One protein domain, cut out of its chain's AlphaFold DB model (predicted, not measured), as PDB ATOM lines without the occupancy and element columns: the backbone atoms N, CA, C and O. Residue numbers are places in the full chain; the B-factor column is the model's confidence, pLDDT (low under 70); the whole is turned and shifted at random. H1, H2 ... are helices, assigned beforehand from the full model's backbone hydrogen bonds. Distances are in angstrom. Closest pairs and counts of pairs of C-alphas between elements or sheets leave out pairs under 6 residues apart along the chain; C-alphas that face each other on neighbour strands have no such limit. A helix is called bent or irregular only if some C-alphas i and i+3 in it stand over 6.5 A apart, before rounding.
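What this domain is: This is residues 232 to 292 of the 613 residues of the protein "Hypothetical protein" of Emiliania huxleyi (UniProt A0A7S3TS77). One long helix, H2, makes the length of an open, flat zigzag, with the short helix H1 off its first end and the short helices H3 and H4 on an arm off its last end. The 61 printed residues hold four named helices, H1 to H4 in chain order, and no named strand: all helix. The whole is extended, with a radius of gyration of the C-alphas of 17.1 A and spans of 50 by 26 by 11 A.

Where its parts are: H2, residues 243 to 268, runs 36.9 A from C-alpha 243 at (32.518, -18.036, -12.993). It has a kink of 32 degrees near residue 262 and is only just irregular, C-alphas 259 and 262 being 6.8 A apart. H1 is residues 232 to 235, H3 272 to 277, and H4 285 to 290, ending at (10.769, -31.609, 3.288).

How they stand to each other: H2 and H3 are close but not clearly touching; their closest C-alphas, of Gln 266 and Arg 275, are 7.1 A apart. They run opposite ways at a steep tilt of 52 degrees. H1 and H4 are apart from H2. In H3 and H4 every O i to N i+4 pair is within hydrogen-bond range, in H2 19 of 22; H1 is too short for one.

The domain as a whole: The printed part has no cut and no long link. Residues 251 to 258 of H2 stand free. Residues 269 to 279 have pLDDT under 70.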
ATOM      1  N   ALA A 232      45.862 -25.971 -18.645       92.88
ATOM      2  CA  ALA A 232      44.725 -25.320 -18.001       92.88
ATOM      3  C   ALA A 232      43.601 -26.322 -17.686       92.88
ATOM      4  O   ALA A 232      43.081 -26.322 -16.573       92.88
ATOM      5  N   ASP A 233      43.300 -27.256 -18.596       90.94
ATOM      6  CA  ASP A 233      42.318 -28.323 -18.339       90.94
ATOM      7  C   ASP A 233      42.778 -29.290 -17.234       90.94
ATOM      8  O   ASP A 233      41.958 -29.875 -16.522       90.94
ATOM      9  N   ALA A 234      44.090 -29.498 -17.091       87.75
ATOM     10  CA  ALA A 234      44.658 -30.336 -16.040       87.75
ATOM     11  C   ALA A 234      44.634 -29.651 -14.664       87.75
ATOM     12  O   ALA A 234      44.265 -30.287 -13.674       87.75
ATOM     13  N   ALA A 235      45.007 -28.372 -14.602       90.00
ATOM     14  CA  ALA A 235      45.155 -27.626 -13.355       90.00
ATOM     15  C   ALA A 235      43.854 -26.963 -12.869       90.00
ATOM     16  O   ALA A 235      43.647 -26.841 -11.661       90.00
ATOM     17  N   ALA A 236      42.972 -26.561 -13.786       92.50
ATOM     18  CA  ALA A 236      41.728 -25.852 -13.503       92.50
ATOM     19  C   ALA A 236      40.571 -26.391 -14.374       92.50
ATOM     20  O   ALA A 236      40.114 -25.700 -15.274       92.50
ATOM     21  N   PRO A 237      40.030 -27.597 -14.113       91.44
ATOM     22  CA  PRO A 237      39.112 -28.292 -15.033       91.44
ATOM     23  C   PRO A 237      37.815 -27.554 -15.407       91.44
ATOM     24  O   PRO A 237      37.158 -27.936 -16.370       91.44
ATOM     25  N   LEU A 238      37.426 -26.530 -14.641       94.44
ATOM     26  CA  LEU A 238      36.234 -25.714 -14.890       94.44
ATOM     27  C   LEU A 238      36.555 -24.354 -15.532       94.44
ATOM     28  O   LEU A 238      35.660 -23.529 -15.652       94.44
ATOM     29  N   HIS A 239      37.807 -24.103 -15.934       94.00
ATOM     30  CA  HIS A 239      38.254 -22.782 -16.402       94.00
ATOM     31  C   HIS A 239      37.529 -22.264 -17.645       94.00
ATOM     32  O   HIS A 239      37.422 -21.060 -17.822       94.00
ATOM     33  N   ARG A 240      36.992 -23.168 -18.473       94.19
ATOM     34  CA  ARG A 240      36.218 -22.822 -19.676       94.19
ATOM     35  C   ARG A 240      34.787 -22.370 -19.376       94.19
ATOM     36  O   ARG A 240      34.077 -21.985 -20.297       94.19
ATOM     37  N   LEU A 241      34.333 -22.500 -18.130       95.38
ATOM     38  CA  LEU A 241      33.012 -22.056 -17.708       95.38
ATOM     39  C   LEU A 241      33.100 -20.655 -17.115       95.38
ATOM     40  O   LEU A 241      34.001 -20.368 -16.323       95.38
ATOM     41  N   GLU A 242      32.087 -19.843 -17.406       96.31
ATOM     42  CA  GLU A 242      31.857 -18.585 -16.704       96.31
ATOM     43  C   GLU A 242      31.792 -18.802 -15.192       96.31
ATOM     44  O   GLU A 242      31.269 -19.810 -14.704       96.31
ATOM     45  N   TYR A 243      32.315 -17.845 -14.428       96.38
ATOM     46  CA  TYR A 243      32.518 -18.036 -12.993       96.38
ATOM     47  C   TYR A 243      31.215 -18.339 -12.232       96.38
ATOM     48  O   TYR A 243      31.202 -19.211 -11.362       96.38
ATOM     49  N   ALA A 244      30.104 -17.701 -12.610       96.38
ATOM     50  CA  ALA A 244      28.786 -17.988 -12.041       96.38
ATOM     51  C   ALA A 244      28.370 -19.458 -12.252       96.38
ATOM     52  O   ALA A 244      27.973 -20.133 -11.302       96.38
ATOM     53  N   ALA A 245      28.575 -19.997 -13.457       97.19
ATOM     54  CA  ALA A 245      28.298 -21.401 -13.758       97.19
ATOM     55  C   ALA A 245      29.218 -22.355 -12.972       97.19
ATOM     56  O   ALA A 245      28.796 -23.439 -12.565       97.19
ATOM     57  N   GLN A 246      30.463 -21.949 -12.682       96.75
ATOM     58  CA  GLN A 246      31.336 -22.725 -11.793       96.75
ATOM     59  C   GLN A 246      30.765 -22.817 -10.370       96.75
ATOM     60  O   GLN A 246      30.863 -23.877  -9.746       96.75
ATOM     61  N   LEU A 247      30.196 -21.728  -9.840       96.75
ATOM     62  CA  LEU A 247      29.569 -21.714  -8.514       96.75
ATOM     63  C   LEU A 247      28.335 -22.620  -8.478       96.75
ATOM     64  O   LEU A 247      28.229 -23.455  -7.580       96.75
ATOM     65  N   GLU A 248      27.466 -22.539  -9.486       97.00
ATOM     66  CA  GLU A 248      26.293 -23.413  -9.614       97.00
ATOM     67  C   GLU A 248      26.681 -24.893  -9.700       97.00
ATOM     68  O   GLU A 248      26.121 -25.741  -9.001       97.00
ATOM     69  N   GLN A 249      27.697 -25.225 -10.502       96.69
ATOM     70  CA  GLN A 249      28.172 -26.600 -10.622       96.69
ATOM     71  C   GLN A 249      28.755 -27.125  -9.301       96.69
ATOM     72  O   GLN A 249      28.530 -28.287  -8.947       96.69
ATOM     73  N   LYS A 250      29.485 -26.286  -8.551       96.06
ATOM     74  CA  LYS A 250      29.999 -26.632  -7.215       96.06
ATOM     75  C   LYS A 250      28.860 -26.826  -6.214       96.06
ATOM     76  O   LYS A 250      28.872 -27.821  -5.491       96.06
ATOM     77  N   GLN A 251      27.864 -25.940  -6.219       96.94
ATOM     78  CA  GLN A 251      26.665 -26.052  -5.389       96.94
ATOM     79  C   GLN A 251      25.947 -27.381  -5.659       96.94
ATOM     80  O   GLN A 251      25.725 -28.178  -4.745       96.94
ATOM     81  N   HIS A 252      25.687 -27.684  -6.934       95.56
ATOM     82  CA  HIS A 252      25.063 -28.938  -7.341       95.56
ATOM     83  C   HIS A 252      25.889 -30.161  -6.921       95.56
ATOM     84  O   HIS A 252      25.335 -31.170  -6.481       95.56
ATOM     85  N   PHE A 253      27.220 -30.097  -7.038       95.12
ATOM     86  CA  PHE A 253      28.103 -31.179  -6.610       95.12
ATOM     87  C   PHE A 253      27.983 -31.460  -5.105       95.12
ATOM     88  O   PHE A 253      27.828 -32.624  -4.722       95.12
ATOM     89  N   VAL A 254      28.004 -30.417  -4.269       94.81
ATOM     90  CA  VAL A 254      27.852 -30.532  -2.808       94.81
ATOM     91  C   VAL A 254      26.489 -31.123  -2.455       94.81
ATOM     92  O   VAL A 254      26.418 -32.121  -1.737       94.81
ATOM     93  N   GLU A 255      25.406 -30.588  -3.018       94.94
ATOM     94  CA  GLU A 255      24.058 -31.103  -2.770       94.94
ATOM     95  C   GLU A 255      23.907 -32.562  -3.198       94.94
ATOM     96  O   GLU A 255      23.360 -33.386  -2.465       94.94
ATOM     97  N   LYS A 256      24.424 -32.917  -4.377       94.62
ATOM     98  CA  LYS A 256      24.384 -34.289  -4.887       94.62
ATOM     99  C   LYS A 256      25.156 -35.255  -3.994       94.62
ATOM    100  O   LYS A 256      24.712 -36.392  -3.824       94.62
ATOM    101  N   ALA A 257      26.296 -34.836  -3.445       91.94
ATOM    102  CA  ALA A 257      27.050 -35.629  -2.480       91.94
ATOM    103  C   ALA A 257      26.256 -35.806  -1.174       91.94
ATOM    104  O   ALA A 257      26.075 -36.933  -0.715       91.94
ATOM    105  N   LEU A 258      25.686 -34.725  -0.635       92.25
ATOM    106  CA  LEU A 258      24.901 -34.756   0.602       92.25
ATOM    107  C   LEU A 258      23.620 -35.589   0.482       92.25
ATOM    108  O   LEU A 258      23.286 -36.315   1.412       92.25
ATOM    109  N   ARG A 259      22.941 -35.586  -0.672       92.12
ATOM    110  CA  ARG A 259      21.761 -36.444  -0.914       92.12
ATOM    111  C   ARG A 259      22.084 -37.943  -0.886       92.12
ATOM    112  O   ARG A 259      21.189 -38.760  -0.682       92.12
ATOM    113  N   ARG A 260      23.345 -38.339  -1.096       89.62
ATOM    114  CA  ARG A 260      23.773 -39.749  -1.001       89.62
ATOM    115  C   ARG A 260      24.028 -40.184   0.437       89.62
ATOM    116  O   ARG A 260      23.843 -41.363   0.742       89.62
ATOM    117  N   LEU A 261      24.400 -39.245   1.308       86.00
ATOM    118  CA  LEU A 261      24.828 -39.519   2.675       86.00
ATOM    119  C   LEU A 261      23.804 -40.335   3.490       86.00
ATOM    120  O   LEU A 261      24.215 -41.348   4.055       86.00
ATOM    121  N   PRO A 262      22.487 -40.015   3.506       83.31
ATOM    122  CA  PRO A 262      21.516 -40.798   4.273       83.31
ATOM    123  C   PRO A 262      21.508 -42.280   3.882       83.31
ATOM    124  O   PRO A 262      21.533 -43.165   4.737       83.31
ATOM    125  N   ARG A 263      21.544 -42.563   2.573       81.06
ATOM    126  CA  ARG A 263      21.565 -43.932   2.046       81.06
ATOM    127  C   ARG A 263      22.871 -44.644   2.391       81.06
ATOM    128  O   ARG A 263      22.848 -45.813   2.767       81.06
ATOM    129  N   GLU A 264      24.005 -43.966   2.248       83.25
ATOM    130  CA  GLU A 264      25.315 -44.540   2.570       83.25
ATOM    131  C   GLU A 264      25.437 -44.873   4.062       83.25
ATOM    132  O   GLU A 264      25.934 -45.947   4.406       83.25
ATOM    133  N   MET A 265      24.901 -44.023   4.942       77.12
ATOM    134  CA  MET A 265      24.839 -44.281   6.384       77.12
ATOM    135  C   MET A 265      23.932 -45.473   6.719       77.12
ATOM    136  O   MET A 265      24.331 -46.337   7.499       77.12
ATOM    137  N   GLN A 266      22.758 -45.583   6.088       71.88
ATOM    138  CA  GLN A 266      21.864 -46.738   6.267       71.88
ATOM    139  C   GLN A 266      22.517 -48.058   5.830       71.88
ATOM    140  O   GLN A 266      22.376 -49.069   6.515       71.88
ATOM    141  N   VAL A 267      23.250 -48.055   4.712       73.44
ATOM    142  CA  VAL A 267      23.985 -49.233   4.215       73.44
ATOM    143  C   VAL A 267      25.181 -49.572   5.110       73.44
ATOM    144  O   VAL A 267      25.534 -50.743   5.255       73.44
ATOM    145  N   ALA A 268      25.827 -48.569   5.707       71.12
ATOM    146  CA  ALA A 268      26.966 -48.771   6.595       71.12
ATOM    147  C   ALA A 268      26.576 -49.347   7.970       71.12
ATOM    148  O   ALA A 268      27.434 -49.948   8.621       71.12
ATOM    149  N   ALA A 269      25.317 -49.214   8.396       68.81
ATOM    150  CA  ALA A 269      24.809 -49.811   9.627       68.81
ATOM    151  C   ALA A 269      24.615 -51.331   9.450       68.81
ATOM    152  O   ALA A 269      23.701 -51.790   8.764       68.81
ATOM    153  N   ARG A 270      25.511 -52.122  10.055       63.94
ATOM    154  CA  ARG A 270      25.589 -53.586   9.885       63.94
ATOM    155  C   ARG A 270      24.748 -54.369  10.894       63.94
ATOM    156  O   ARG A 270      24.563 -55.566  10.703       63.94
ATOM    157  N   SER A 271      24.252 -53.719  11.946       65.38
ATOM    158  CA  SER A 271      23.346 -54.308  12.938       65.38
ATOM    159  C   SER A 271      22.170 -53.381  13.238       65.38
ATOM    160  O   SER A 271      22.254 -52.169  13.036       65.38
ATOM    161  N   ASP A 272      21.084 -53.938  13.771       60.41
ATOM    162  CA  ASP A 272      19.908 -53.151  14.159       60.41
ATOM    163  C   ASP A 272      20.206 -52.213  15.335       60.41
ATOM    164  O   ASP A 272      19.762 -51.073  15.332       60.41
ATOM    165  N   THR A 273      21.106 -52.610  16.237       62.78
ATOM    166  CA  THR A 273      21.678 -51.736  17.275       62.78
ATOM    167  C   THR A 273      22.456 -50.551  16.700       62.78
ATOM    168  O   THR A 273      22.381 -49.446  17.227       62.78
ATOM    169  N   GLN A 274      23.209 -50.743  15.608       63.56
ATOM    170  CA  GLN A 274      23.869 -49.630  14.917       63.56
ATOM    171  C   GLN A 274      22.851 -48.737  14.209       63.56
ATOM    172  O   GLN A 274      23.005 -47.520  14.233       63.56
ATOM    173  N   ARG A 275      21.801 -49.321  13.618       65.69
ATOM    174  CA  ARG A 275      20.705 -48.562  13.004       65.69
ATOM    175  C   ARG A 275      19.954 -47.718  14.028       65.69
ATOM    176  O   ARG A 275      19.661 -46.567  13.734       65.69
ATOM    177  N   GLU A 276      19.686 -48.253  15.216       63.44
ATOM    178  CA  GLU A 276      19.072 -47.507  16.318       63.44
ATOM    179  C   GLU A 276      19.992 -46.416  16.854       63.44
ATOM    180  O   GLU A 276      19.559 -45.275  16.970       63.44
ATOM    181  N   ARG A 277      21.277 -46.710  17.084       63.84
ATOM    182  CA  ARG A 277      22.251 -45.695  17.519       63.84
ATOM    183  C   ARG A 277      22.436 -44.574  16.492       63.84
ATOM    184  O   ARG A 277      22.777 -43.454  16.850       63.84
ATOM    185  N   TRP A 278      22.247 -44.871  15.209       65.50
ATOM    186  CA  TRP A 278      22.329 -43.899  14.118       65.50
ATOM    187  C   TRP A 278      20.960 -43.359  13.695       65.50
ATOM    188  O   TRP A 278      20.866 -42.717  12.643       65.50
ATOM    189  N   ARG A 279      19.898 -43.569  14.492       67.31
ATOM    190  CA  ARG A 279      18.625 -42.853  14.326       67.31
ATOM    191  C   ARG A 279      18.819 -41.394  14.703       67.31
ATOM    192  O   ARG A 279      18.472 -40.938  15.784       67.31
ATOM    193  N   MET A 280      19.371 -40.660  13.757       73.50
ATOM    194  CA  MET A 280      19.556 -39.230  13.853       73.50
ATOM    195  C   MET A 280      18.244 -38.538  13.470       73.50
ATOM    196  O   MET A 280      17.788 -38.719  12.337       73.50
ATOM    197  N   PRO A 281      17.628 -37.725  14.349       76.62
ATOM    198  CA  PRO A 281      16.368 -37.044  14.041       76.62
ATOM    199  C   PRO A 281      16.434 -36.171  12.783       76.62
ATOM    200  O   PRO A 281      15.437 -36.021  12.083       76.62
ATOM    201  N   TRP A 282      17.614 -35.625  12.461       76.31
ATOM    202  CA  TRP A 282      17.857 -34.837  11.248       76.31
ATOM    203  C   TRP A 282      17.892 -35.670   9.953       76.31
ATOM    204  O   TRP A 282      17.737 -35.104   8.875       76.31
ATOM    205  N   LEU A 283      18.011 -37.000  10.047       78.75
ATOM    206  CA  LEU A 283      17.918 -37.954   8.932       78.75
ATOM    207  C   LEU A 283      16.539 -38.623   8.816       78.75
ATOM    208  O   LEU A 283      16.402 -39.604   8.080       78.75
ATOM    209  N   SER A 284      15.515 -38.150   9.536       82.44
ATOM    210  CA  SER A 284      14.174 -38.730   9.420       82.44
ATOM    211  C   SER A 284      13.637 -38.595   7.992       82.44
ATOM    212  O   SER A 284      13.876 -37.593   7.314       82.44
ATOM    213  N   GLN A 285      12.880 -39.596   7.526       82.25
ATOM    214  CA  GLN A 285      12.330 -39.583   6.165       82.25
ATOM    215  C   GLN A 285      11.448 -38.352   5.917       82.25
ATOM    216  O   GLN A 285      11.464 -37.792   4.827       82.25
ATOM    217  N   GLU A 286      10.728 -37.899   6.942       85.06
ATOM    218  CA  GLU A 286       9.930 -36.677   6.902       85.06
ATOM    219  C   GLU A 286      10.790 -35.437   6.616       85.06
ATOM    220  O   GLU A 286      10.512 -34.704   5.665       85.06
ATOM    221  N   ARG A 287      11.880 -35.228   7.369       85.44
ATOM    222  CA  ARG A 287      12.784 -34.086   7.153       85.44
ATOM    223  C   ARG A 287      13.501 -34.168   5.813       85.44
ATOM    224  O   ARG A 287      13.669 -33.145   5.154       85.44
ATOM    225  N   LEU A 288      13.899 -35.369   5.394       87.12
ATOM    226  CA  LEU A 288      14.491 -35.578   4.075       87.12
ATOM    227  C   LEU A 288      13.494 -35.215   2.970       87.12
ATOM    228  O   LEU A 288      13.870 -34.509   2.040       87.12
ATOM    229  N   ASN A 289      12.226 -35.621   3.079       88.88
ATOM    230  CA  ASN A 289      11.193 -35.267   2.104       88.88
ATOM    231  C   ASN A 289      10.970 -33.746   2.044       88.88
ATOM    232  O   ASN A 289      10.951 -33.183   0.952       88.88
ATOM    233  N   GLN A 290      10.893 -33.074   3.198       89.62
ATOM    234  CA  GLN A 290      10.769 -31.609   3.288       89.62
ATOM    235  C   GLN A 290      11.967 -30.861   2.677       89.62
ATOM    236  O   GLN A 290      11.830 -29.723   2.245       89.62
ATOM    237  N   ARG A 291      13.149 -31.492   2.635       89.44
ATOM    238  CA  ARG A 291      14.403 -30.912   2.123       89.44
ATOM    239  C   ARG A 291      14.854 -31.530   0.798       89.44
ATOM    240  O   ARG A 291      16.041 -31.507   0.476       89.44
ATOM    241  N   HIS A 292      13.939 -32.136   0.040       90.44
ATOM    242  CA  HIS A 292      14.230 -32.753  -1.264       90.44
ATOM    243  C   HIS A 292      15.410 -33.756  -1.245       90.44
ATOM    244  O   HIS A 292      16.186 -33.871  -2.199       90.44
TER     245      HIS A 292